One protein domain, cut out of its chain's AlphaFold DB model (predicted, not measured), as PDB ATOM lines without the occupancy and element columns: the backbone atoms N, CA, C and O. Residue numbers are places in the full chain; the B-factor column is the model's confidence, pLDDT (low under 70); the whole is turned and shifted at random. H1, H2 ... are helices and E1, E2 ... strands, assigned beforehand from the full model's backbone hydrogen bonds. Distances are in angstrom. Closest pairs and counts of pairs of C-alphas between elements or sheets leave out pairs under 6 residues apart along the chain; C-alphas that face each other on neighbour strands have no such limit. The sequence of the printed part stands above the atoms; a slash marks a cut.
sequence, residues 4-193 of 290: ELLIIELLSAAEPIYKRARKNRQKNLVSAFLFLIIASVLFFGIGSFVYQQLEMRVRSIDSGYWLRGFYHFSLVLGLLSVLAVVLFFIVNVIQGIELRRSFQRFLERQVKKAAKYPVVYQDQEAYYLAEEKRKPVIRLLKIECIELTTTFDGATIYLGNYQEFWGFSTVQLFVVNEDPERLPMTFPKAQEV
ATOM      1  N   GLU A   4      24.247  14.234   4.797       79.25
ATOM      2  CA  GLU A   4      25.239  13.173   4.605       79.25
ATOM      3  C   GLU A   4      26.178  13.040   5.808       79.25
ATOM      4  O   GLU A   4      26.425  11.926   6.269       79.25
ATOM      5  N   LEU A   5      26.621  14.166   6.375       80.19
ATOM      6  CA  LEU A   5      27.474  14.181   7.564       80.19
ATOM      7  C   LEU A   5      26.745  13.569   8.769       80.19
ATOM      8  O   LEU A   5      27.276  12.684   9.436       80.19
ATOM      9  N   LEU A   6      25.483  13.958   8.980       79.69
ATOM     10  CA  LEU A   6      24.659  13.406  10.055       79.69
ATOM     11  C   LEU A   6      24.394  11.900   9.863       79.69
ATOM     12  O   LEU A   6      24.323  11.160  10.840       79.69
ATOM     13  N   ILE A   7      24.277  11.402   8.626       82.19
ATOM     14  CA  ILE A   7      24.160   9.955   8.377       82.19
ATOM     15  C   ILE A   7      25.436   9.221   8.812       82.19
ATOM     16  O   ILE A   7      25.332   8.162   9.433       82.19
ATOM     17  N   ILE A   8      26.618   9.768   8.520       81.62
ATOM     18  CA  ILE A   8      27.906   9.171   8.910       81.62
ATOM     19  C   ILE A   8      28.042   9.121  10.436       81.62
ATOM     20  O   ILE A   8      28.377   8.073  10.989       81.62
ATOM     21  N   GLU A   9      27.710  10.209  11.132       82.06
ATOM     22  CA  GLU A   9      27.714  10.245  12.599       82.06
ATOM     23  C   GLU A   9      26.739   9.214  13.188       82.06
ATOM     24  O   GLU A   9      27.084   8.469  14.104       82.06
ATOM     25  N   LEU A  10      25.543   9.075  12.615       82.50
ATOM     26  CA  LEU A  10      24.561   8.086  13.065       82.50
ATOM     27  C   LEU A  10      24.958   6.638  12.786       82.50
ATOM     28  O   LEU A  10      24.513   5.739  13.503       82.50
ATOM     29  N   LEU A  11      25.792   6.391  11.775       83.31
ATOM     30  CA  LEU A  11      26.363   5.065  11.545       83.31
ATOM     31  C   LEU A  11      27.310   4.657  12.680       83.31
ATOM     32  O   LEU A  11      27.360   3.473  13.009       83.31
ATOM     33  N   SER A  12      27.984   5.609  13.336       81.94
ATOM     34  CA  SER A  12      28.796   5.318  14.527       81.94
ATOM     35  C   SER A  12      27.944   4.862  15.723       81.94
ATOM     36  O   SER A  12      28.352   3.982  16.478       81.94
ATOM     37  N   ALA A  13      26.706   5.360  15.825       83.44
ATOM     38  CA  ALA A  13      25.716   4.983  16.835       83.44
ATOM     39  C   ALA A  13      24.676   3.964  16.311       83.44
ATOM     40  O   ALA A  13      23.546   3.895  16.802       83.44
ATOM     41  N   ALA A  14      25.022   3.146  15.310       83.31
ATOM     42  CA  ALA A  14      24.066   2.256  14.645       83.31
ATOM     43  C   ALA A  14      23.435   1.204  15.578       83.31
ATOM     44  O   ALA A  14      22.245   0.900  15.463       83.31
ATOM     45  N   GLU A  15      24.206   0.646  16.514       85.19
ATOM     46  CA  GLU A  15      23.748  -0.423  17.407       85.19
ATOM     47  C   GLU A  15      22.583  -0.006  18.333       85.19
ATOM     48  O   GLU A  15      21.545  -0.690  18.319       85.19
ATOM     49  N   PRO A  16      22.664   1.104  19.102       85.38
ATOM     50  CA  PRO A  16      21.547   1.546  19.936       85.38
ATOM     51  C   PRO A  16      20.305   1.893  19.103       85.38
ATOM     52  O   PRO A  16      19.187   1.533  19.496       85.38
ATOM     53  N   ILE A  17      20.483   2.493  17.920       84.75
ATOM     54  CA  ILE A  17      19.386   2.804  16.990       84.75
ATOM     55  C   ILE A  17      18.700   1.517  16.527       84.75
ATOM     56  O   ILE A  17      17.474   1.392  16.610       84.75
ATOM     57  N   TYR A  18      19.477   0.527  16.084       85.06
ATOM     58  CA  TYR A  18      18.960  -0.753  15.612       85.06
ATOM     59  C   TYR A  18      18.196  -1.495  16.716       85.06
ATOM     60  O   TYR A  18      17.077  -1.975  16.497       85.06
ATOM     61  N   LYS A  19      18.754  -1.549  17.933       87.25
ATOM     62  CA  LYS A  19      18.116  -2.191  19.092       87.25
ATOM     63  C   LYS A  19      16.794  -1.509  19.450       87.25
ATOM     64  O   LYS A  19      15.795  -2.200  19.683       87.25
ATOM     65  N   ARG A  20      16.754  -0.171  19.444       85.44
ATOM     66  CA  ARG A  20      15.537   0.609  19.720       85.44
ATOM     67  C   ARG A  20      14.476   0.401  18.640       85.44
ATOM     68  O   ARG A  20      13.331   0.097  18.978       85.44
ATOM     69  N   ALA A  21      14.855   0.476  17.364       85.25
ATOM     70  CA  ALA A  21      13.954   0.258  16.235       85.25
ATOM     71  C   ALA A  21      13.354  -1.158  16.245       85.25
ATOM     72  O   ALA A  21      12.142  -1.324  16.086       85.25
ATOM     73  N   ARG A  22      14.172  -2.183  16.524       86.12
ATOM     74  CA  ARG A  22      13.711  -3.574  16.653       86.12
ATOM     75  C   ARG A  22      12.721  -3.746  17.806       86.12
ATOM     76  O   ARG A  22      11.680  -4.372  17.608       86.12
ATOM     77  N   LYS A  23      13.020  -3.188  18.986       88.44
ATOM     78  CA  LYS A  23      12.129  -3.249  20.158       88.44
ATOM     79  C   LYS A  23      10.788  -2.569  19.873       88.44
ATOM     80  O   LYS A  23       9.740  -3.133  20.176       88.44
ATOM     81  N   ASN A  24      10.822  -1.388  19.255       85.56
ATOM     82  CA  ASN A  24       9.619  -0.642  18.897       85.56
ATOM     83  C   ASN A  24       8.745  -1.413  17.893       85.56
ATOM     84  O   ASN A  24       7.545  -1.571  18.098       85.56
ATOM     85  N   ARG A  25       9.363  -1.987  16.856       84.38
ATOM     86  CA  ARG A  25       8.673  -2.841  15.883       84.38
ATOM     87  C   ARG A  25       8.015  -4.050  16.544       84.38
ATOM     88  O   ARG A  25       6.869  -4.357  16.239       84.38
ATOM     89  N   GLN A  26       8.713  -4.731  17.453       86.88
ATOM     90  CA  GLN A  26       8.146  -5.881  18.160       86.88
ATOM     91  C   GLN A  26       6.929  -5.484  19.002       86.88
ATOM     92  O   GLN A  26       5.914  -6.172  18.944       86.88
ATOM     93  N   LYS A  27       6.995  -4.353  19.718       86.75
ATOM     94  CA  LYS A  27       5.847  -3.800  20.450       86.75
ATOM     95  C   LYS A  27       4.660  -3.548  19.512       86.75
ATOM     96  O   LYS A  27       3.569  -4.030  19.787       86.75
ATOM     97  N   ASN A  28       4.889  -2.879  18.381       84.81
ATOM     98  CA  ASN A  28       3.838  -2.590  17.401       84.81
ATOM     99  C   ASN A  28       3.209  -3.859  16.806       84.81
ATOM    100  O   ASN A  28       1.999  -3.901  16.606       84.81
ATOM    101  N   LEU A  29       4.007  -4.899  16.539       86.50
ATOM    102  CA  LEU A  29       3.502  -6.185  16.050       86.50
ATOM    103  C   LEU A  29       2.626  -6.893  17.091       86.50
ATOM    104  O   LEU A  29       1.592  -7.449  16.732       86.50
ATOM    105  N   VAL A  30       3.008  -6.846  18.371       87.31
ATOM    106  CA  VAL A  30       2.194  -7.400  19.466       87.31
ATOM    107  C   VAL A  30       0.873  -6.638  19.592       87.31
ATOM    108  O   VAL A  30      -0.181  -7.265  19.646       87.31
ATOM    109  N   SER A  31       0.907  -5.303  19.565       83.38
ATOM    110  CA  SER A  31      -0.306  -4.474  19.585       83.38
ATOM    111  C   SER A  31      -1.227  -4.771  18.395       83.38
ATOM    112  O   SER A  31      -2.428  -4.947  18.579       83.38
ATOM    113  N   ALA A  32      -0.673  -4.893  17.181       84.88
ATOM    114  CA  ALA A  32      -1.435  -5.246  15.982       84.88
ATOM    115  C   ALA A  32      -2.070  -6.639  16.080       84.88
ATOM    116  O   ALA A  32      -3.219  -6.823  15.686       84.88
ATOM    117  N   PHE A  33      -1.342  -7.613  16.628       87.56
ATOM    118  CA  PHE A  33      -1.855  -8.963  16.839       87.56
ATOM    119  C   PHE A  33      -3.024  -8.985  17.833       87.56
ATOM    120  O   PHE A  33      -4.050  -9.605  17.564       87.56
ATOM    121  N   LEU A  34      -2.912  -8.256  18.947       87.44
ATOM    122  CA  LEU A  34      -4.010  -8.112  19.907       87.44
ATOM    123  C   LEU A  34      -5.232  -7.444  19.270       87.44
ATOM    124  O   LEU A  34      -6.352  -7.917  19.452       87.44
ATOM    125  N   PHE A  35      -5.018  -6.391  18.476       85.94
ATOM    126  CA  PHE A  35      -6.096  -5.730  17.744       85.94
ATOM    127  C   PHE A  35      -6.793  -6.689  16.768       85.94
ATOM    128  O   PHE A  35      -8.019  -6.699  16.695       85.94
ATOM    129  N   LEU A  36      -6.035  -7.549  16.076       88.56
ATOM    130  CA  LEU A  36      -6.584  -8.576  15.186       88.56
ATOM    131  C   LEU A  36      -7.455  -9.585  15.932       88.56
ATOM    132  O   LEU A  36      -8.529  -9.923  15.437       88.56
ATOM    133  N   ILE A  37      -7.015 -10.057  17.103       87.62
ATOM    134  CA  ILE A  37      -7.798 -10.988  17.927       87.62
ATOM    135  C   ILE A  37      -9.108 -10.327  18.349       87.62
ATOM    136  O   ILE A  37     -10.177 -10.898  18.143       87.62
ATOM    137  N   ILE A  38      -9.034  -9.112  18.896       86.19
ATOM    138  CA  ILE A  38     -10.207  -8.380  19.384       86.19
ATOM    139  C   ILE A  38     -11.188  -8.116  18.237       86.19
ATOM    140  O   ILE A  38     -12.372  -8.417  18.371       86.19
ATOM    141  N   ALA A  39     -10.703  -7.625  17.094       85.75
ATOM    142  CA  ALA A  39     -11.532  -7.397  15.916       85.75
ATOM    143  C   ALA A  39     -12.173  -8.701  15.423       85.75
ATOM    144  O   ALA A  39     -13.372  -8.737  15.157       85.75
ATOM    145  N   SER A  40     -11.402  -9.791  15.362       86.06
ATOM    146  CA  SER A  40     -11.917 -11.086  14.918       86.06
ATOM    147  C   SER A  40     -13.045 -11.595  15.819       86.06
ATOM    148  O   SER A  40     -14.104 -11.988  15.335       86.06
ATOM    149  N   VAL A  41     -12.843 -11.538  17.139       86.19
ATOM    150  CA  VAL A  41     -13.836 -11.980  18.128       86.19
ATOM    151  C   VAL A  41     -15.082 -11.098  18.100       86.19
ATOM    152  O   VAL A  41     -16.188 -11.626  18.146       86.19
ATOM    153  N   LEU A  42     -14.932  -9.775  18.000       83.31
ATOM    154  CA  LEU A  42     -16.069  -8.853  17.984       83.31
ATOM    155  C   LEU A  42     -16.910  -9.004  16.714       83.31
ATOM    156  O   LEU A  42     -18.116  -9.227  16.807       83.31
ATOM    157  N   PHE A  43     -16.284  -8.908  15.539       83.44
ATOM    158  CA  PHE A  43     -17.015  -8.842  14.272       83.44
ATOM    159  C   PHE A  43     -17.493 -10.212  13.785       83.44
ATOM    160  O   PHE A  43     -18.632 -10.319  13.333       83.44
ATOM    161  N   PHE A  44     -16.664 -11.257  13.897       84.44
ATOM    162  CA  PHE A  44     -17.007 -12.596  13.399       84.44
ATOM    163  C   PHE A  44     -17.522 -13.537  14.489       84.44
ATOM    164  O   PHE A  44     -18.292 -14.441  14.185       84.44
ATOM    165  N   GLY A  45     -17.121 -13.349  15.748       83.88
ATOM    166  CA  GLY A  45     -17.596 -14.172  16.863       83.88
ATOM    167  C   GLY A  45     -18.919 -13.660  17.426       83.88
ATOM    168  O   GLY A  45     -19.984 -14.220  17.169       83.88
ATOM    169  N   ILE A  46     -18.845 -12.572  18.193       80.50
ATOM    170  CA  ILE A  46     -19.984 -11.987  18.913       80.50
ATOM    171  C   ILE A  46     -21.047 -11.497  17.929       80.50
ATOM    172  O   ILE A  46     -22.221 -11.793  18.131       80.50
ATOM    173  N   GLY A  47     -20.652 -10.818  16.846       78.19
ATOM    174  CA  GLY A  47     -21.580 -10.371  15.803       78.19
ATOM    175  C   GLY A  47     -22.419 -11.514  15.219       78.19
ATOM    176  O   GLY A  47     -23.641 -11.403  15.145       78.19
ATOM    177  N   SER A  48     -21.784 -12.642  14.894       81.69
ATOM    178  CA  SER A  48     -22.474 -13.831  14.371       81.69
ATOM    179  C   SER A  48     -23.356 -14.510  15.414       81.69
ATOM    180  O   SER A  48     -24.474 -14.910  15.104       81.69
ATOM    181  N   PHE A  49     -22.896 -14.604  16.664       79.38
ATOM    182  CA  PHE A  49     -23.689 -15.184  17.748       79.38
ATOM    183  C   PHE A  49     -24.949 -14.359  18.046       79.38
ATOM    184  O   PHE A  49     -26.041 -14.908  18.192       79.38
ATOM    185  N   VAL A  50     -24.813 -13.031  18.103       80.69
ATOM    186  CA  VAL A  50     -25.937 -12.108  18.309       80.69
ATOM    187  C   VAL A  50     -26.915 -12.186  17.139       80.69
ATOM    188  O   VAL A  50     -28.121 -12.246  17.377       80.69
ATOM    189  N   TYR A  51     -26.416 -12.250  15.900       82.12
ATOM    190  CA  TYR A  51     -27.256 -12.449  14.719       82.12
ATOM    191  C   TYR A  51     -28.078 -13.740  14.828       82.12
ATOM    192  O   TYR A  51     -29.301 -13.670  14.764       82.12
ATOM    193  N   GLN A  52     -27.444 -14.883  15.106       80.06
ATOM    194  CA  GLN A  52     -28.136 -16.173  15.245       80.06
ATOM    195  C   GLN A  52     -29.203 -16.160  16.351       80.06
ATOM    196  O   GLN A  52     -30.305 -16.678  16.172       80.06
ATOM    197  N   GLN A  53     -28.903 -15.552  17.503       80.06
ATOM    198  CA  GLN A  53     -29.849 -15.466  18.621       80.06
ATOM    199  C   GLN A  53     -31.053 -14.568  18.321       80.06
ATOM    200  O   GLN A  53     -32.167 -14.859  18.762       80.06
ATOM    201  N   LEU A  54     -30.837 -13.464  17.603       79.38
ATOM    202  CA  LEU A  54     -31.900 -12.531  17.239       79.38
ATOM    203  C   LEU A  54     -32.720 -13.037  16.051       79.38
ATOM    204  O   LEU A  54     -33.937 -12.879  16.070       79.38
ATOM    205  N   GLU A  55     -32.098 -13.703  15.078       77.62
ATOM    206  CA  GLU A  55     -32.774 -14.311  13.925       77.62
ATOM    207  C   GLU A  55     -33.848 -15.308  14.381       77.62
ATOM    208  O   GLU A  55     -34.981 -15.244  13.915       77.62
ATOM    209  N   MET A  56     -33.557 -16.125  15.400       69.75
ATOM    210  CA  MET A  56     -34.536 -17.045  16.000       69.75
ATOM    211  C   MET A  56     -35.729 -16.351  16.687       69.75
ATOM    212  O   MET A  56     -36.749 -16.989  16.950       69.75
ATOM    213  N   ARG A  57     -35.617 -15.061  17.030       69.44
ATOM    214  CA  ARG A  57     -36.652 -14.296  17.754       69.44
ATOM    215  C   ARG A  57     -37.419 -13.321  16.866       69.44
ATOM    216  O   ARG A  57     -38.451 -12.797  17.292       69.44
ATOM    217  N   VAL A  58     -36.930 -13.062  15.660       71.19
ATOM    218  CA  VAL A  58     -37.558 -12.152  14.709       71.19
ATOM    219  C   VAL A  58     -38.810 -12.806  14.124       71.19
ATOM    220  O   VAL A  58     -38.749 -13.841  13.470       71.19
ATOM    221  N   ARG A  59     -39.967 -12.181  14.362       59.12
ATOM    222  CA  ARG A  59     -41.270 -12.614  13.820       59.12
ATOM    223  C   ARG A  59     -41.758 -11.759  12.650       59.12
ATOM    224  O   ARG A  59     -42.721 -12.139  11.996       59.12
ATOM    225  N   SER A  60     -41.132 -10.605  12.398       65.88
ATOM    226  CA  SER A  60     -41.533  -9.683  11.330       65.88
ATOM    227  C   SER A  60     -40.456  -9.547  10.257       65.88
ATOM    228  O   SER A  60     -39.266  -9.437  10.552       65.88
ATOM    229  N   ILE A  61     -40.893  -9.503   8.999       63.28
ATOM    230  CA  ILE A  61     -40.019  -9.440   7.818       63.28
ATOM    231  C   ILE A  61     -39.128  -8.184   7.842       63.28
ATOM    232  O   ILE A  61     -37.944  -8.261   7.514       63.28
ATOM    233  N   ASP A  62     -39.651  -7.039   8.295       68.88
ATOM    234  CA  ASP A  62     -38.884  -5.787   8.334       68.88
ATOM    235  C   ASP A  62     -37.793  -5.773   9.411       68.88
ATOM    236  O   ASP A  62     -36.703  -5.258   9.168       68.88
ATOM    237  N   SER A  63     -38.033  -6.377  10.581       67.94
ATOM    238  CA  SER A  63     -36.989  -6.471  11.614       67.94
ATOM    239  C   SER A  63     -35.882  -7.456  11.223       67.94
ATOM    240  O   SER A  63     -34.714  -7.203  11.514       67.94
ATOM    241  N   GLY A  64     -36.219  -8.512  10.475       71.94
ATOM    242  CA  GLY A  64     -35.242  -9.438   9.895       71.94
ATOM    243  C   GLY A  64     -34.352  -8.786   8.842       71.94
ATOM    244  O   GLY A  64     -33.145  -9.015   8.837       71.94
ATOM    245  N   TYR A  65     -34.916  -7.913   8.003       73.19
ATOM    246  CA  TYR A  65     -34.154  -7.144   7.015       73.19
ATOM    247  C   TYR A  65     -33.096  -6.247   7.670       73.19
ATOM    248  O   TYR A  65     -31.922  -6.304   7.306       73.19
ATOM    249  N   TRP A  66     -33.489  -5.458   8.673       74.62
ATOM    250  CA  TRP A  66     -32.546  -4.601   9.394       74.62
ATOM    251  C   TRP A  66     -31.471  -5.413  10.117       74.62
ATOM    252  O   TRP A  66     -30.294  -5.063  10.047       74.62
ATOM    253  N   LEU A  67     -31.852  -6.517  10.766       78.31
ATOM    254  CA  LEU A  67     -30.915  -7.404  11.454       78.31
ATOM    255  C   LEU A  67     -29.859  -7.978  10.495       78.31
ATOM    256  O   LEU A  67     -28.669  -7.971  10.816       78.31
ATOM    257  N   ARG A  68     -30.283  -8.431   9.309       78.25
ATOM    258  CA  ARG A  68     -29.396  -8.975   8.273       78.25
ATOM    259  C   ARG A  68     -28.456  -7.911   7.703       78.25
ATOM    260  O   ARG A  68     -27.250  -8.153   7.638       78.25
ATOM    261  N   GLY A  69     -28.973  -6.709   7.445       77.62
ATOM    262  CA  GLY A  69     -28.166  -5.571   7.005       77.62
ATOM    263  C   GLY A  69     -27.104  -5.167   8.031       77.62
ATOM    264  O   GLY A  69     -25.937  -4.991   7.683       77.62
ATOM    265  N   PHE A  70     -27.452  -5.099   9.322       79.56
ATOM    266  CA  PHE A  70     -26.471  -4.818  10.379       79.56
ATOM    267  C   PHE A  70     -25.419  -5.924  10.524       79.56
ATOM    268  O   PHE A  70     -24.245  -5.624  10.757       79.56
ATOM    269  N   TYR A  71     -25.805  -7.190  10.357       83.88
ATOM    270  CA  TYR A  71     -24.872  -8.313  10.394       83.88
ATOM    271  C   TYR A  71     -23.876  -8.279   9.228       83.88
ATOM    272  O   TYR A  71     -22.665  -8.321   9.455       83.88
ATOM    273  N   HIS A  72     -24.348  -8.118   7.989       82.75
ATOM    274  CA  HIS A  72     -23.461  -7.999   6.830       82.75
ATOM    275  C   HIS A  72     -22.574  -6.750   6.909       82.75
ATOM    276  O   HIS A  72     -21.395  -6.813   6.562       82.75
ATOM    277  N   PHE A  73     -23.084  -5.645   7.453       80.56
ATOM    278  CA  PHE A  73     -22.292  -4.445   7.700       80.56
ATOM    279  C   PHE A  73     -21.173  -4.694   8.716       80.56
ATOM    280  O   PHE A  73     -20.021  -4.334   8.470       80.56
ATOM    281  N   SER A  74     -21.485  -5.386   9.816       84.06
ATOM    282  CA  SER A  74     -20.496  -5.835  10.801       84.06
ATOM    283  C   SER A  74     -19.419  -6.725  10.166       84.06
ATOM    284  O   SER A  74     -18.233  -6.530  10.429       84.06
ATOM    285  N   LEU A  75     -19.792  -7.656   9.279       84.50
ATOM    286  CA  LEU A  75     -18.833  -8.514   8.573       84.50
ATOM    287  C   LEU A  75     -17.921  -7.732   7.624       84.50
ATOM    288  O   LEU A  75     -16.714  -7.972   7.606       84.50
ATOM    289  N   VAL A  76     -18.470  -6.787   6.855       85.81
ATOM    290  CA  VAL A  76     -17.682  -5.932   5.951       85.81
ATOM    291  C   VAL A  76     -16.681  -5.098   6.748       85.81
ATOM    292  O   VAL A  76     -15.506  -5.039   6.384       85.81
ATOM    293  N   LEU A  77     -17.103  -4.514   7.874       84.19
ATOM    294  CA  LEU A  77     -16.200  -3.794   8.774       84.19
ATOM    295  C   LEU A  77     -15.127  -4.703   9.375       84.19
ATOM    296  O   LEU A  77     -13.956  -4.320   9.413       84.19
ATOM    297  N   GLY A  78     -15.500  -5.914   9.790       84.56
ATOM    298  CA  GLY A  78     -14.557  -6.922  10.264       84.56
ATOM    299  C   GLY A  78     -13.505  -7.263   9.212       84.56
ATOM    300  O   GLY A  78     -12.310  -7.264   9.509       84.56
ATOM    301  N   LEU A  79     -13.923  -7.474   7.964       87.25
ATOM    302  CA  LEU A  79     -13.032  -7.800   6.854       87.25
ATOM    303  C   LEU A  79     -12.093  -6.637   6.509       87.25
ATOM    304  O   LEU A  79     -10.893  -6.852   6.345       87.25
ATOM    305  N   LEU A  80     -12.602  -5.401   6.478       87.75
ATOM    306  CA  LEU A  80     -11.777  -4.202   6.294       87.75
ATOM    307  C   LEU A  80     -10.753  -4.034   7.424       87.75
ATOM    308  O   LEU A  80      -9.588  -3.739   7.158       87.75
ATOM    309  N   SER A  81     -11.159  -4.274   8.673       85.31
ATOM    310  CA  SER A  81     -10.263  -4.240   9.831       85.31
ATOM    311  C   SER A  81      -9.151  -5.285   9.712       85.31
ATOM    312  O   SER A  81      -7.976  -4.966   9.893       85.31
ATOM    313  N   VAL A  82      -9.491  -6.530   9.364       87.81
ATOM    314  CA  VAL A  82      -8.500  -7.600   9.164       87.81
ATOM    315  C   VAL A  82      -7.542  -7.249   8.025       87.81
ATOM    316  O   VAL A  82      -6.330  -7.354   8.207       87.81
ATOM    317  N   LEU A  83      -8.049  -6.765   6.887       88.88
ATOM    318  CA  LEU A  83      -7.218  -6.328   5.761       88.88
ATOM    319  C   LEU A  83      -6.245  -5.213   6.160       88.88
ATOM    320  O   LEU A  83      -5.062  -5.292   5.826       88.88
ATOM    321  N   ALA A  84      -6.708  -4.208   6.906       85.94
ATOM    322  CA  ALA A  84      -5.857  -3.122   7.386       85.94
ATOM    323  C   ALA A  84      -4.715  -3.644   8.273       85.94
ATOM    324  O   ALA A  84      -3.559  -3.245   8.105       85.94
ATOM    325  N   VAL A  85      -5.009  -4.589   9.172       86.69
ATOM    326  CA  VAL A  85      -3.987  -5.208  10.023       86.69
ATOM    327  C   VAL A  85      -3.013  -6.060   9.203       86.69
ATOM    328  O   VAL A  85      -1.805  -5.976   9.416       86.69
ATOM    329  N   VAL A  86      -3.491  -6.840   8.229       87.25
ATOM    330  CA  VAL A  86      -2.628  -7.642   7.341       87.25
ATOM    331  C   VAL A  86      -1.683  -6.746   6.537       87.25
ATOM    332  O   VAL A  86      -0.478  -7.004   6.498       87.25
ATOM    333  N   LEU A  87      -2.189  -5.653   5.958       89.31
ATOM    334  CA  LEU A  87      -1.360  -4.657   5.275       89.31
ATOM    335  C   LEU A  87      -0.309  -4.067   6.221       89.31
ATOM    336  O   LEU A  87       0.862  -3.956   5.856       89.31
ATOM    337  N   PHE A  88      -0.691  -3.759   7.462       86.81
ATOM    338  CA  PHE A  88       0.246  -3.294   8.479       86.81
ATOM    339  C   PHE A  88       1.345  -4.328   8.780       86.81
ATOM    340  O   PHE A  88       2.522  -3.960   8.855       86.81
ATOM    341  N   PHE A  89       1.011  -5.618   8.895       86.19
ATOM    342  CA  PHE A  89       2.000  -6.691   9.047       86.19
ATOM    343  C   PHE A  89       2.972  -6.735   7.863       86.19
ATOM    344  O   PHE A  89       4.183  -6.779   8.082       86.19
ATOM    345  N   ILE A  90       2.470  -6.656   6.626       87.25
ATOM    346  CA  ILE A  90       3.297  -6.651   5.409       87.25
ATOM    347  C   ILE A  90       4.279  -5.475   5.433       87.25
ATOM    348  O   ILE A  90       5.486  -5.674   5.283       87.25
ATOM    349  N   VAL A  91       3.791  -4.259   5.698       86.00
ATOM    350  CA  VAL A  91       4.639  -3.059   5.785       86.00
ATOM    351  C   VAL A  91       5.706  -3.223   6.870       86.00
ATOM    352  O   VAL A  91       6.879  -2.933   6.631       86.00
ATOM    353  N   ASN A  92       5.345  -3.754   8.040       83.12
ATOM    354  CA  ASN A  92       6.305  -4.004   9.114       83.12
ATOM    355  C   ASN A  92       7.325  -5.090   8.753       83.12
ATOM    356  O   ASN A  92       8.471  -5.017   9.199       83.12
ATOM    357  N   VAL A  93       6.953  -6.116   7.986       83.75
ATOM    358  CA  VAL A  93       7.892  -7.125   7.467       83.75
ATOM    359  C   VAL A  93       8.887  -6.477   6.514       83.75
ATOM    360  O   VAL A  93      10.092  -6.632   6.723       83.75
ATOM    361  N   ILE A  94       8.408  -5.681   5.555       84.00
ATOM    362  CA  ILE A  94       9.250  -4.948   4.599       84.00
ATOM    363  C   ILE A  94      10.229  -4.028   5.336       84.00
ATOM    364  O   ILE A  94      11.434  -4.115   5.111       84.00
ATOM    365  N   GLN A  95       9.744  -3.216   6.281       79.19
ATOM    366  CA  GLN A  95      10.595  -2.336   7.093       79.19
ATOM    367  C   GLN A  95      11.633  -3.118   7.909       79.19
ATOM    368  O   GLN A  95      12.762  -2.668   8.081       79.19
ATOM    369  N   GLY A  96      11.283  -4.309   8.400       81.12
ATOM    370  CA  GLY A  96      12.216  -5.183   9.110       81.12
ATOM    371  C   GLY A  96      13.317  -5.762   8.230       81.12
ATOM    372  O   GLY A  96      14.462  -5.874   8.670       81.12
ATOM    373  N   ILE A  97      12.971  -6.140   6.999       81.25
ATOM    374  CA  ILE A  97      13.934  -6.602   5.995       81.25
ATOM    375  C   ILE A  97      14.857  -5.448   5.611       81.25
ATOM    376  O   ILE A  97      16.069  -5.635   5.553       81.25
ATOM    377  N   GLU A  98      14.304  -4.255   5.399       78.88
ATOM    378  CA  GLU A  98      15.072  -3.058   5.070       78.88
ATOM    379  C   GLU A  98      16.034  -2.672   6.194       78.88
ATOM    380  O   GLU A  98      17.213  -2.470   5.927       78.88
ATOM    381  N   LEU A  99      15.588  -2.692   7.454       81.06
ATOM    382  CA  LEU A  99      16.448  -2.435   8.610       81.06
ATOM    383  C   LEU A  99      17.624  -3.427   8.694       81.06
ATOM    384  O   LEU A  99      18.718  -3.041   9.093       81.06
ATOM    385  N   ARG A 100      17.414  -4.698   8.315       80.12
ATOM    386  CA  ARG A 100      18.470  -5.729   8.303       80.12
ATOM    387  C   ARG A 100      19.402  -5.644   7.096       80.12
ATOM    388  O   ARG A 100      20.580  -5.941   7.239       80.12
ATOM    389  N   ARG A 101      18.877  -5.327   5.908       80.25
ATOM    390  CA  ARG A 101      19.638  -5.357   4.644       80.25
ATOM    391  C   ARG A 101      20.275  -4.018   4.289       80.25
ATOM    392  O   ARG A 101      21.288  -4.000   3.605       80.25
ATOM    393  N   SER A 102      19.667  -2.905   4.689       82.94
ATOM    394  CA  SER A 102      20.095  -1.560   4.311       82.94
ATOM    395  C   SER A 102      19.766  -0.562   5.420       82.94
ATOM    396  O   SER A 102      18.849   0.256   5.321       82.94
ATOM    397  N   PHE A 103      20.553  -0.627   6.495       81.19
ATOM    398  CA  PHE A 103      20.432   0.303   7.616       81.19
ATOM    399  C   PHE A 103      20.619   1.765   7.178       81.19
ATOM    400  O   PHE A 103      19.907   2.643   7.653       81.19
ATOM    401  N   GLN A 104      21.482   2.015   6.190       83.62
ATOM    402  CA  GLN A 104      21.682   3.343   5.607       83.62
ATOM    403  C   GLN A 104      20.394   3.926   5.001       83.62
ATOM    404  O   GLN A 104      20.033   5.052   5.323       83.62
ATOM    405  N   ARG A 105      19.627   3.153   4.216       82.94
ATOM    406  CA  ARG A 105      18.335   3.622   3.669       82.94
ATOM    407  C   ARG A 105      17.306   3.891   4.764       82.94
ATOM    408  O   ARG A 105      16.489   4.805   4.642       82.94
ATOM    409  N   PHE A 106      17.328   3.101   5.838       83.94
ATOM    410  CA  PHE A 106      16.500   3.368   7.011       83.94
ATOM    411  C   PHE A 106      16.886   4.700   7.666       83.94
ATOM    412  O   PHE A 106      16.001   5.519   7.922       83.94
ATOM    413  N   LEU A 107      18.184   4.939   7.883       82.94
ATOM    414  CA  LEU A 107      18.685   6.203   8.418       82.94
ATOM    415  C   LEU A 107      18.296   7.374   7.520       82.94
ATOM    416  O   LEU A 107      17.678   8.304   8.016       82.94
ATOM    417  N   GLU A 108      18.525   7.305   6.209       85.62
ATOM    418  CA  GLU A 108      18.134   8.358   5.259       85.62
ATOM    419  C   GLU A 108      16.658   8.754   5.395       85.62
ATOM    420  O   GLU A 108      16.315   9.937   5.379       85.62
ATOM    421  N   ARG A 109      15.758   7.780   5.574       84.06
ATOM    422  CA  ARG A 109      14.334   8.060   5.813       84.06
ATOM    423  C   ARG A 109      14.100   8.750   7.151       84.06
ATOM    424  O   ARG A 109      13.268   9.652   7.214       84.06
ATOM    425  N   GLN A 110      14.796   8.334   8.207       83.56
ATOM    426  CA  GLN A 110      14.683   8.960   9.526       83.56
ATOM    427  C   GLN A 110      15.255  10.378   9.537       83.56
ATOM    428  O   GLN A 110      14.627  11.273  10.089       83.56
ATOM    429  N   VAL A 111      16.369  10.613   8.847       84.81
ATOM    430  CA  VAL A 111      16.972  11.939   8.672       84.81
ATOM    431  C   VAL A 111      16.046  12.856   7.881       84.81
ATOM    432  O   VAL A 111      15.776  13.974   8.310       84.81
ATOM    433  N   LYS A 112      15.458  12.370   6.780       85.62
ATOM    434  CA  LYS A 112      14.447  13.128   6.023       85.62
ATOM    435  C   LYS A 112      13.218  13.469   6.864       85.62
ATOM    436  O   LYS A 112      12.640  14.536   6.686       85.62
ATOM    437  N   LYS A 113      12.801  12.582   7.775       82.75
ATOM    438  CA  LYS A 113      11.721  12.868   8.732       82.75
ATOM    439  C   LYS A 113      12.144  13.894   9.778       82.75
ATOM    440  O   LYS A 113      11.356  14.778  10.077       82.75
ATOM    441  N   ALA A 114      13.359  13.790  10.316       82.75
ATOM    442  CA  ALA A 114      13.912  14.743  11.276       82.75
ATOM    443  C   ALA A 114      14.014  16.153  10.682       82.75
ATOM    444  O   ALA A 114      13.625  17.118  11.326       82.75
ATOM    445  N   ALA A 115      14.426  16.261   9.416       83.62
ATOM    446  CA  ALA A 115      14.546  17.532   8.705       83.62
ATOM    447  C   ALA A 115      13.219  18.302   8.569       83.62
ATOM    448  O   ALA A 115      13.242  19.517   8.400       83.62
ATOM    449  N   LYS A 116      12.064  17.623   8.658       83.31
ATOM    450  CA  LYS A 116      10.751  18.288   8.658       83.31
ATOM    451  C   LYS A 116      10.472  19.062   9.942       83.31
ATOM    452  O   LYS A 116       9.650  19.966   9.918       83.31
ATOM    453  N   TYR A 117      11.149  18.719  11.036       81.94
ATOM    454  CA  TYR A 117      10.932  19.319  12.347       81.94
ATOM    455  C   TYR A 117      12.218  19.976  12.862       81.94
ATOM    456  O   TYR A 117      12.860  19.450  13.774       81.94
ATOM    457  N   PRO A 118      12.635  21.107  12.267       77.88
ATOM    458  CA  PRO A 118      13.892  21.760  12.616       77.88
ATOM    459  C   PRO A 118      13.848  22.468  13.976       77.88
ATOM    460  O   PRO A 118      14.897  22.746  14.549       77.88
ATOM    461  N   VAL A 119      12.657  22.794  14.489       78.56
ATOM    462  CA  VAL A 119      12.498  23.542  15.740       78.56
ATOM    463  C   VAL A 119      12.197  22.575  16.881       78.56
ATOM    464  O   VAL A 119      11.207  21.843  16.841       78.56
ATOM    465  N   VAL A 120      13.038  22.604  17.916       82.69
ATOM    466  CA  VAL A 120      12.890  21.780  19.120       82.69
ATOM    467  C   VAL A 120      12.679  22.680  20.329       82.69
ATOM    468  O   VAL A 120      13.559  23.456  20.693       82.69
ATOM    469  N   TYR A 121      11.522  22.543  20.972       82.44
ATOM    470  CA  TYR A 121      11.252  23.136  22.277       82.44
ATOM    471  C   TYR A 121      11.447  22.102  23.381       82.44
ATOM    472  O   TYR A 121      11.276  20.899  23.163       82.44
ATOM    473  N   GLN A 122      11.736  22.567  24.593       83.50
ATOM    474  CA  GLN A 122      11.820  21.695  25.759       83.50
ATOM    475  C   GLN A 122      11.017  22.210  26.953       83.50
ATOM    476  O   GLN A 122      10.850  23.416  27.149       83.50
ATOM    477  N   ASP A 123      10.583  21.258  27.772       80.81
ATOM    478  CA  ASP A 123      10.066  21.464  29.122       80.81
ATOM    479  C   ASP A 123      10.782  20.504  30.103       80.81
ATOM    480  O   ASP A 123      11.720  19.794  29.717       80.81
ATOM    481  N   GLN A 124      10.372  20.457  31.372       80.25
ATOM    482  CA  GLN A 124      10.955  19.570  32.387       80.25
ATOM    483  C   GLN A 124      10.864  18.086  31.994       80.25
ATOM    484  O   GLN A 124      11.829  17.346  32.169       80.25
ATOM    485  N   GLU A 125       9.748  17.659  31.399       83.12
ATOM    486  CA  GLU A 125       9.459  16.236  31.152       83.12
ATOM    487  C   GLU A 125       9.616  15.792  29.687       83.12
ATOM    488  O   GLU A 125       9.726  14.594  29.410       83.12
ATOM    489  N   ALA A 126       9.592  16.722  28.726       84.25
ATOM    490  CA  ALA A 126       9.440  16.389  27.308       84.25
ATOM    491  C   ALA A 126      10.180  17.341  26.356       84.25
ATOM    492  O   ALA A 126      10.406  18.513  26.665       84.25
ATOM    493  N   TYR A 127      10.499  16.817  25.172       85.00
ATOM    494  CA  TYR A 127      10.853  17.565  23.971       85.00
ATOM    495  C   TYR A 127       9.630  17.701  23.059       85.00
ATOM    496  O   TYR A 127       8.816  16.781  22.943       85.00
ATOM    497  N   TYR A 128       9.518  18.839  22.387       83.75
ATOM    498  CA  TYR A 128       8.439  19.143  21.458       83.75
ATOM    499  C   TYR A 128       9.031  19.538  20.107       83.75
ATOM    500  O   TYR A 128       9.716  20.554  20.004       83.75
ATOM    501  N   LEU A 129       8.764  18.740  19.075       83.81
ATOM    502  CA  LEU A 129       9.242  18.985  17.717       83.81
ATOM    503  C   LEU A 129       8.184  19.747  16.918       83.81
ATOM    504  O   LEU A 129       7.006  19.369  16.921       83.81
ATOM    505  N   ALA A 130       8.603  20.804  16.231       79.44
ATOM    506  CA  ALA A 130       7.743  21.698  15.469       79.44
ATOM    507  C   ALA A 130       8.267  21.884  14.035       79.44
ATOM    508  O   ALA A 130       9.473  22.020  13.820       79.44
ATOM    509  N   GLU A 131       7.352  21.888  13.059       79.56
ATOM    510  CA  GLU A 131       7.673  22.212  11.656       79.56
ATOM    511  C   GLU A 131       7.942  23.716  11.497       79.56
ATOM    512  O   GLU A 131       8.872  24.127  10.808       79.56
ATOM    513  N   GLU A 132       7.164  24.538  12.206       74.94
ATOM    514  CA  GLU A 132       7.256  25.995  12.216       74.94
ATOM    515  C   GLU A 132       7.271  26.529  13.653       74.94
ATOM    516  O   GLU A 132       6.765  25.903  14.592       74.94
ATOM    517  N   LYS A 133       7.822  27.735  13.837       69.81
ATOM    518  CA  LYS A 133       7.846  28.397  15.147       69.81
ATOM    519  C   LYS A 133       6.426  28.495  15.726       69.81
ATOM    520  O   LYS A 133       5.493  28.897  15.035       69.81
ATOM    521  N   ARG A 134       6.285  28.206  17.026       65.62
ATOM    522  CA  ARG A 134       5.033  28.304  17.814       65.62
ATOM    523  C   ARG A 134       3.933  27.268  17.514       65.62
ATOM    524  O   ARG A 134       2.809  27.469  17.973       65.62
ATOM    525  N   LYS A 135       4.210  26.160  16.817       67.44
ATOM    526  CA  LYS A 135       3.256  25.035  16.682       67.44
ATOM    527  C   LYS A 135       3.958  23.672  16.800       67.44
ATOM    528  O   LYS A 135       4.445  23.160  15.793       67.44
ATOM    529  N   PRO A 136       4.027  23.060  17.996       64.56
ATOM    530  CA  PRO A 136       4.581  21.726  18.146       64.56
ATOM    531  C   PRO A 136       3.609  20.682  17.619       64.56
ATOM    532  O   PRO A 136       2.401  20.750  17.841       64.56
ATOM    533  N   VAL A 137       4.180  19.699  16.940       71.75
ATOM    534  CA  VAL A 137       3.450  18.623  16.273       71.75
ATOM    535  C   VAL A 137       3.702  17.299  16.984       71.75
ATOM    536  O   VAL A 137       2.782  16.499  17.141       71.75
ATOM    537  N   ILE A 138       4.932  17.078  17.460       79.75
ATOM    538  CA  ILE A 138       5.337  15.815  18.081       79.75
ATOM    539  C   ILE A 138       5.818  16.076  19.504       79.75
ATOM    540  O   ILE A 138       6.727  16.873  19.722       79.75
ATOM    541  N   ARG A 139       5.238  15.362  20.470       82.62
ATOM    542  CA  ARG A 139       5.685  15.346  21.869       82.62
ATOM    543  C   ARG A 139       6.471  14.068  22.150       82.62
ATOM    544  O   ARG A 139       5.953  12.972  21.946       82.62
ATOM    545  N   LEU A 140       7.685  14.211  22.673       84.31
ATOM    546  CA  LEU A 140       8.597  13.123  23.034       84.31
ATOM    547  C   LEU A 140       8.957  13.230  24.515       84.31
ATOM    548  O   LEU A 140       9.471  14.252  24.954       84.31
ATOM    549  N   LEU A 141       8.694  12.191  25.304       82.94
ATOM    550  CA  LEU A 141       9.069  12.175  26.720       82.94
ATOM    551  C   LEU A 141      10.580  11.985  26.860       82.94
ATOM    552  O   LEU A 141      11.125  11.051  26.276       82.94
ATOM    553  N   LYS A 142      11.241  12.796  27.696       84.19
ATOM    554  CA  LYS A 142      12.696  12.704  27.930       84.19
ATOM    555  C   LYS A 142      13.119  11.308  28.403       84.19
ATOM    556  O   LYS A 142      14.124  10.784  27.942       84.19
ATOM    557  N   ILE A 143      12.296  10.663  29.236       82.81
ATOM    558  CA  ILE A 143      12.504   9.288  29.738       82.81
ATOM    559  C   ILE A 143      12.515   8.250  28.597       82.81
ATOM    560  O   ILE A 143      13.141   7.196  28.702       82.81
ATOM    561  N   GLU A 144      11.816   8.524  27.494       80.75
ATOM    562  CA  GLU A 144      11.742   7.637  26.332       80.75
ATOM    563  C   GLU A 144      12.737   8.003  25.217       80.75
ATOM    564  O   GLU A 144      12.752   7.333  24.175       80.75
ATOM    565  N   CYS A 145      13.573   9.020  25.435       84.62
ATOM    566  CA  CYS A 145      14.635   9.444  24.532       84.62
ATOM    567  C   CYS A 145      15.964   8.773  24.893       84.62
ATOM    568  O   CYS A 145      16.286   8.567  26.059       84.62
ATOM    569  N   ILE A 146      16.737   8.418  23.870       84.88
ATOM    570  CA  ILE A 146      18.103   7.910  23.999       84.88
ATOM    571  C   ILE A 146      19.024   8.916  23.323       84.88
ATOM    572  O   ILE A 146      18.789   9.273  22.168       84.88
ATOM    573  N   GLU A 147      20.052   9.359  24.034       86.56
ATOM    574  CA  GLU A 147      21.155  10.119  23.454       86.56
ATOM    575  C   GLU A 147      22.015   9.178  22.603       86.56
ATOM    576  O   GLU A 147      22.385   8.090  23.050       86.56
ATOM    577  N   LEU A 148      22.257   9.550  21.348       84.00
ATOM    578  CA  LEU A 148      22.982   8.713  20.396       84.00
ATOM    579  C   LEU A 148      24.448   9.118  20.285       84.00
ATOM    580  O   LEU A 148      25.331   8.284  20.456       84.00
ATOM    581  N   THR A 149      24.680  10.376  19.929       82.06
ATOM    582  CA  THR A 149      26.004  10.941  19.675       82.06
ATOM    583  C   THR A 149      25.918  12.461  19.705       82.06
ATOM    584  O   THR A 149      24.833  13.035  19.579       82.06
ATOM    585  N   THR A 150      27.066  13.106  19.827       81.69
ATOM    586  CA  THR A 150      27.247  14.541  19.615       81.69
ATOM    587  C   THR A 150      27.728  14.782  18.189       81.69
ATOM    588  O   THR A 150      28.592  14.048  17.703       81.69
ATOM    589  N   THR A 151      27.173  15.789  17.522       77.44
ATOM    590  CA  THR A 151      27.650  16.265  16.221       77.44
ATOM    591  C   THR A 151      28.996  16.965  16.382       77.44
ATOM    592  O   THR A 151      29.354  17.401  17.481       77.44
ATOM    593  N   PHE A 152      29.731  17.142  15.282       69.25
ATOM    594  CA  PHE A 152      30.946  17.974  15.282       69.25
ATOM    595  C   PHE A 152      30.708  19.416  15.763       69.25
ATOM    596  O   PHE A 152      31.603  20.014  16.355       69.25
ATOM    597  N   ASP A 153      29.498  19.944  15.560       69.69
ATOM    598  CA  ASP A 153      29.084  21.285  15.992       69.69
ATOM    599  C   ASP A 153      28.687  21.348  17.486       69.69
ATOM    600  O   ASP A 153      28.194  22.373  17.949       69.69
ATOM    601  N   GLY A 154      28.846  20.250  18.239       74.31
ATOM    602  CA  GLY A 154      28.497  20.164  19.663       74.31
ATOM    603  C   GLY A 154      27.011  19.916  19.951       74.31
ATOM    604  O   GLY A 154      26.611  19.837  21.110       74.31
ATOM    605  N   ALA A 155      26.171  19.746  18.925       82.81
ATOM    606  CA  ALA A 155      24.753  19.451  19.111       82.81
ATOM    607  C   ALA A 155      24.538  17.972  19.460       82.81
ATOM    608  O   ALA A 155      25.175  17.079  18.909       82.81
ATOM    609  N   THR A 156      23.602  17.674  20.353       84.31
ATOM    610  CA  THR A 156      23.310  16.297  20.776       84.31
ATOM    611  C   THR A 156      22.204  15.699  19.912       84.31
ATOM    612  O   THR A 156      21.136  16.291  19.729       84.31
ATOM    613  N   ILE A 157      22.438  14.511  19.354       85.19
ATOM    614  CA  ILE A 157      21.433  13.788  18.575       85.19
ATOM    615  C   ILE A 157      20.688  12.819  19.483       85.19
ATOM    616  O   ILE A 157      21.281  11.933  20.101       85.19
ATOM    617  N   TYR A 158      19.364  12.936  19.496       87.00
ATOM    618  CA  TYR A 158      18.484  12.072  20.266       87.00
ATOM    619  C   TYR A 158      17.599  11.205  19.373       87.00
ATOM    620  O   TYR A 158      17.187  11.574  18.268       87.00
ATOM    621  N   LEU A 159      17.251  10.041  19.914       87.12
ATOM    622  CA  LEU A 159      16.278   9.113  19.361       87.12
ATOM    623  C   LEU A 159      15.140   8.920  20.356       87.12
ATOM    624  O   LEU A 159      15.306   8.268  21.387       87.12
ATOM    625  N   GLY A 160      13.976   9.473  20.045       85.25
ATOM    626  CA  GLY A 160      12.782   9.336  20.871       85.25
ATOM    627  C   GLY A 160      11.768   8.372  20.267       85.25
ATOM    628  O   GLY A 160      11.723   8.176  19.053       85.25
ATOM    629  N   ASN A 161      10.927   7.788  21.118       83.75
ATOM    630  CA  ASN A 161       9.683   7.168  20.674       83.75
ATOM    631  C   ASN A 161       8.530   8.113  21.005       83.75
ATOM    632  O   ASN A 161       8.476   8.647  22.109       83.75
ATOM    633  N   TYR A 162       7.596   8.286  20.077       80.12
ATOM    634  CA  TYR A 162       6.295   8.878  20.377       80.12
ATOM    635  C   TYR A 162       5.190   7.902  20.008       80.12
ATOM    636  O   TYR A 162       5.371   7.002  19.183       80.12
ATOM    637  N   GLN A 163       4.041   8.066  20.650       73.88
ATOM    638  CA  GLN A 163       2.859   7.276  20.361       73.88
ATOM    639  C   GLN A 163       2.086   7.928  19.216       73.88
ATOM    640  O   GLN A 163       1.624   9.056  19.344       73.88
ATOM    641  N   GLU A 164       1.962   7.213  18.103       68.00
ATOM    642  CA  GLU A 164       1.278   7.698  16.900       68.00
ATOM    643  C   GLU A 164      -0.210   7.320  16.933       68.00
ATOM    644  O   GLU A 164      -1.072   8.106  16.550       68.00
ATOM    645  N   PHE A 165      -0.525   6.133  17.463       63.50
ATOM    646  CA  PHE A 165      -1.893   5.666  17.683       63.50
ATOM    647  C   PHE A 165      -1.956   4.742  18.906       63.50
ATOM    648  O   PHE A 165      -0.930   4.373  19.481       63.50
ATOM    649  N   TRP A 166      -3.155   4.362  19.350       61.53
ATOM    650  CA  TRP A 166      -3.331   3.493  20.514       61.53
ATOM    651  C   TRP A 166      -2.539   2.180  20.373       61.53
ATOM    652  O   TRP A 166      -2.805   1.374  19.486       61.53
ATOM    653  N   GLY A 167      -1.515   1.994  21.216       64.50
ATOM    654  CA  GLY A 167      -0.620   0.830  21.178       64.50
ATOM    655  C   GLY A 167       0.493   0.869  20.120       64.50
ATOM    656  O   GLY A 167       1.372   0.004  20.164       64.50
ATOM    657  N   PHE A 168       0.510   1.863  19.225       75.06
ATOM    658  CA  PHE A 168       1.502   2.017  18.156       75.06
ATOM    659  C   PHE A 168       2.425   3.198  18.423       75.06
ATOM    660  O   PHE A 168       1.981   4.337  18.572       75.06
ATOM    661  N   SER A 169       3.728   2.931  18.443       80.31
ATOM    662  CA  SER A 169       4.752   3.959  18.600       80.31
ATOM    663  C   SER A 169       5.676   4.024  17.395       80.31
ATOM    664  O   SER A 169       5.976   3.010  16.763       80.31
ATOM    665  N   THR A 170       6.169   5.219  17.102       81.25
ATOM    666  CA  THR A 170       7.119   5.482  16.022       81.25
ATOM    667  C   THR A 170       8.383   6.100  16.601       81.25
ATOM    668  O   THR A 170       8.350   6.838  17.585       81.25
ATOM    669  N   VAL A 171       9.519   5.734  16.009       85.94
ATOM    670  CA  VAL A 171      10.825   6.287  16.368       85.94
ATOM    671  C   VAL A 171      11.033   7.583  15.591       85.94
ATOM    672  O   VAL A 171      10.781   7.609  14.385       85.94
ATOM    673  N   GLN A 172      11.507   8.624  16.267       86.19
ATOM    674  CA  GLN A 172      11.811   9.927  15.692       86.19
ATOM    675  C   GLN A 172      13.219  10.357  16.092       86.19
ATOM    676  O   GLN A 172      13.566  10.366  17.274       86.19
ATOM    677  N   LEU A 173      14.014  10.721  15.088       86.75
ATOM    678  CA  LEU A 173      15.323  11.331  15.276       86.75
ATOM    679  C   LEU A 173      15.173  12.851  15.342       86.75
ATOM    680  O   LEU A 173      14.352  13.418  14.614       86.75
ATOM    681  N   PHE A 174      15.941  13.499  16.211       86.00
ATOM    682  CA  PHE A 174      15.986  14.952  16.319       86.00
ATOM    683  C   PHE A 174      17.334  15.407  16.883       86.00
ATOM    684  O   PHE A 174      18.002  14.661  17.599       86.00
ATOM    685  N   VAL A 175      17.733  16.623  16.524       84.75
ATOM    686  CA  VAL A 175      18.991  17.238  16.956       84.75
ATOM    687  C   VAL A 175      18.662  18.351  17.937       84.75
ATOM    688  O   VAL A 175      17.740  19.134  17.703       84.75
ATOM    689  N   VAL A 176      19.390  18.391  19.042       82.75
ATOM    690  CA  VAL A 176      19.193  19.330  20.137       82.75
ATOM    691  C   VAL A 176      20.464  20.157  20.285       82.75
ATOM    692  O   VAL A 176      21.530  19.626  20.587       82.75
ATOM    693  N   ASN A 177      20.350  21.462  20.053       80.62
ATOM    694  CA  ASN A 177      21.446  22.400  20.295       80.62
ATOM    695  C   ASN A 177      21.578  22.676  21.803       80.62
ATOM    696  O   ASN A 177      20.619  22.452  22.542       80.62
ATOM    697  N   GLU A 178      22.742  23.172  22.235       62.66
ATOM    698  CA  GLU A 178      23.122  23.335  23.652       62.66
ATOM    699  C   GLU A 178      22.060  24.047  24.516       62.66
ATOM    700  O   GLU A 178      21.861  23.652  25.662       62.66
ATOM    701  N   ASP A 179      21.290  24.985  23.945       65.56
ATOM    702  CA  ASP A 179      20.149  25.636  24.602       65.56
ATOM    703  C   ASP A 179      18.851  25.523  23.773       65.56
ATOM    704  O   ASP A 179      18.542  26.385  22.943       65.56
ATOM    705  N   PRO A 180      18.036  24.476  23.991       67.25
ATOM    706  CA  PRO A 180      16.735  24.351  23.345       67.25
ATOM    707  C   PRO A 180      15.773  25.412  23.887       67.25
ATOM    708  O   PRO A 180      15.637  25.565  25.109       67.25
ATOM    709  N   GLU A 181      15.069  26.104  22.984       73.38
ATOM    710  CA  GLU A 181      14.099  27.142  23.344       73.38
ATOM    711  C   GLU A 181      13.085  26.589  24.363       73.38
ATOM    712  O   GLU A 181      12.469  25.531  24.172       73.38
ATOM    713  N   ARG A 182      12.902  27.307  25.476       72.00
ATOM    714  CA  ARG A 182      11.862  26.962  26.450       72.00
ATOM    715  C   ARG A 182      10.501  27.140  25.804       72.00
ATOM    716  O   ARG A 182      10.266  28.125  25.109       72.00
ATOM    717  N   LEU A 183       9.613  26.190  26.070       69.69
ATOM    718  CA  LEU A 183       8.242  26.156  25.573       69.69
ATOM    719  C   LEU A 183       7.527  27.522  25.770       69.69
ATOM    720  O   LEU A 183       7.248  27.882  26.914       69.69
ATOM    721  N   PRO A 184       7.224  28.304  24.708       60.72
ATOM    722  CA  PRO A 184       6.793  29.696  24.886       60.72
ATOM    723  C   PRO A 184       5.374  29.918  25.444       60.72
ATOM    724  O   PRO A 184       5.067  31.061  25.749       60.72
ATOM    725  N   MET A 185       4.517  28.894  25.578       62.25
ATOM    726  CA  MET A 185       3.304  28.823  26.431       62.25
ATOM    727  C   MET A 185       2.526  27.528  26.117       62.25
ATOM    728  O   MET A 185       2.896  26.806  25.194       62.25
ATOM    729  N   THR A 186       1.482  27.223  26.905       59.47
ATOM    730  CA  THR A 186       0.688  25.975  26.925       59.47
ATOM    731  C   THR A 186       0.315  25.454  25.539       59.47
ATOM    732  O   THR A 186      -0.717  25.810  24.970       59.47
ATOM    733  N   PHE A 187       1.146  24.568  25.006       56.66
ATOM    734  CA  PHE A 187       0.803  23.826  23.808       56.66
ATOM    735  C   PHE A 187      -0.194  22.720  24.133       56.66
ATOM    736  O   PHE A 187      -0.168  22.182  25.247       56.66
ATOM    737  N   PRO A 188      -1.078  22.384  23.180       52.19
ATOM    738  CA  PRO A 188      -2.104  21.381  23.398       52.19
ATOM    739  C   PRO A 188      -1.474  20.076  23.897       52.19
ATOM    740  O   PRO A 188      -0.511  19.546  23.334       52.19
ATOM    741  N   LYS A 189      -1.999  19.592  25.025       53.06
ATOM    742  CA  LYS A 189      -1.670  18.275  25.562       53.06
ATOM    743  C   LYS A 189      -2.175  17.233  24.570       53.06
ATOM    744  O   LYS A 189      -3.374  17.120  24.363       53.06
ATOM    745  N   ALA A 190      -1.234  16.436  24.077       53.75
ATOM    746  CA  ALA A 190      -1.434  15.310  23.177       53.75
ATOM    747  C   ALA A 190      -1.860  15.688  21.749       53.75
ATOM    748  O   ALA A 190      -2.637  16.598  21.496       53.75
ATOM    749  N   GLN A 191      -1.279  14.938  20.819       53.97
ATOM    750  CA  GLN A 191      -1.525  14.969  19.390       53.97
ATOM    751  C   GLN A 191      -3.029  14.772  19.142       53.97
ATOM    752  O   GLN A 191      -3.546  13.667  19.307       53.97
ATOM    753  N   GLU A 192      -3.744  15.853  18.818       50.19
ATOM    754  CA  GLU A 192      -5.157  15.775  18.457       50.19
ATOM    755  C   GLU A 192      -5.299  14.841  17.251       50.19
ATOM    756  O   GLU A 192      -4.560  14.946  16.266       50.19
ATOM    757  N   VAL A 193      -6.218  13.878  17.352       54.34
ATOM    758  CA  VAL A 193      -6.505  12.930  16.273       54.34
ATOM    759  C   VAL A 193      -6.788  13.734  15.007       54.34
ATOM    760  O   VAL A 193      -7.694  14.563  14.987       54.34
TER     761      VAL A 193
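This is residues 4 to 193 of the 290 residues of an uncharacterized protein of Enterococcus avium ATCC 14025 (UniProt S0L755). A long helical hairpin, H2 and H3, has a compact head at one end, and the hairpin makes the longest axis. In the head two small three-stranded sheets stand face to face with their strands crossed; residues 14 to 32 of H2 run over the free face of one sheet, with the short helices H1 and H4 close by. The printed part has 190 residues, with four named helices followed by six named strands. Both sheets, E1 E2 E3 and E4 E5 E6, are antiparallel in that order; the class is mixed, helices and strands. The whole is loose, with a radius of gyration of the C-alphas of 22.8 A and spans of 78 by 43 by 23 A.

Begin with H1, residues 4 to 12, which touches H4, residues 103 to 114, at Ile 7 and Leu 107, their closest C-alphas, 6.6 A apart, at a steep tilt of 57 degrees. H2, residues 14 to 55, and H3, residues 61 to 101, form a helical hairpin; they touch at a shallow tilt of 14 degrees, opposite ways, and the closest C-alphas, of Phe 43 and Gly 78, are 5.1 A apart. H3 and H4 only just touch, only at the corner, with 3 pairs of C-alphas within 8 A; the closest are Leu 99 and Phe 106, 6.0 A. Next comes a meander, each strand the antiparallel neighbour of the one before: E1, residues 119 to 122, E2, residues 126 to 132, and E3, residues 135 to 141. Look for N 121 and O 128 at 2.9 A, and N 127 and O 140 at 2.8 A. A second meander is E4, residues 145 to 150, E5, residues 156 to 165, and E6, residues 168 to 176; N 146 and O 159 are 2.9 A apart, N 160 and O 172 2.9 A. The two sheets form a sandwich, face to face, with strands at 82 degrees; the C-alphas of Leu 140 and Tyr 162, the closest of E3 and E5, are 5.5 A apart. H1 and H2 on one face of the sheet E4 E5 E6 make two layers with it. H2 runs along the strands at a height over the sheet of 6.1 A; H4, on the same face as H2, stands up from the sheet. Every O i to N i+4 pair is within hydrogen-bond range in H1, H3 and H4, and 35 of 38 in H2.

Find C-alpha 4 at (25.239, 13.173, 4.605), where H1 begins. H2 runs 59.2 A from C-alpha 14 to C-alpha 55 at (-32.774, -14.311, 13.925), and H3 runs 59.9 A. E5 is 27.5 A long; E6, 24.8 A long, ends at C-alpha 176, (19.193, 19.330, 20.137).

The C-alphas farthest apart, of Arg 59 and Phe 152, are 78.4 A apart. The printed part has no cut, and the links between its named elements are tight. Residues 177 to 193 hold no named element, but 181 to 182 pair, parallel, with 121 to 122 of E1. The mean pLDDT of the printed part is 79.5; 31 residues are under 70, among them 59 to 63 and 183 to 193.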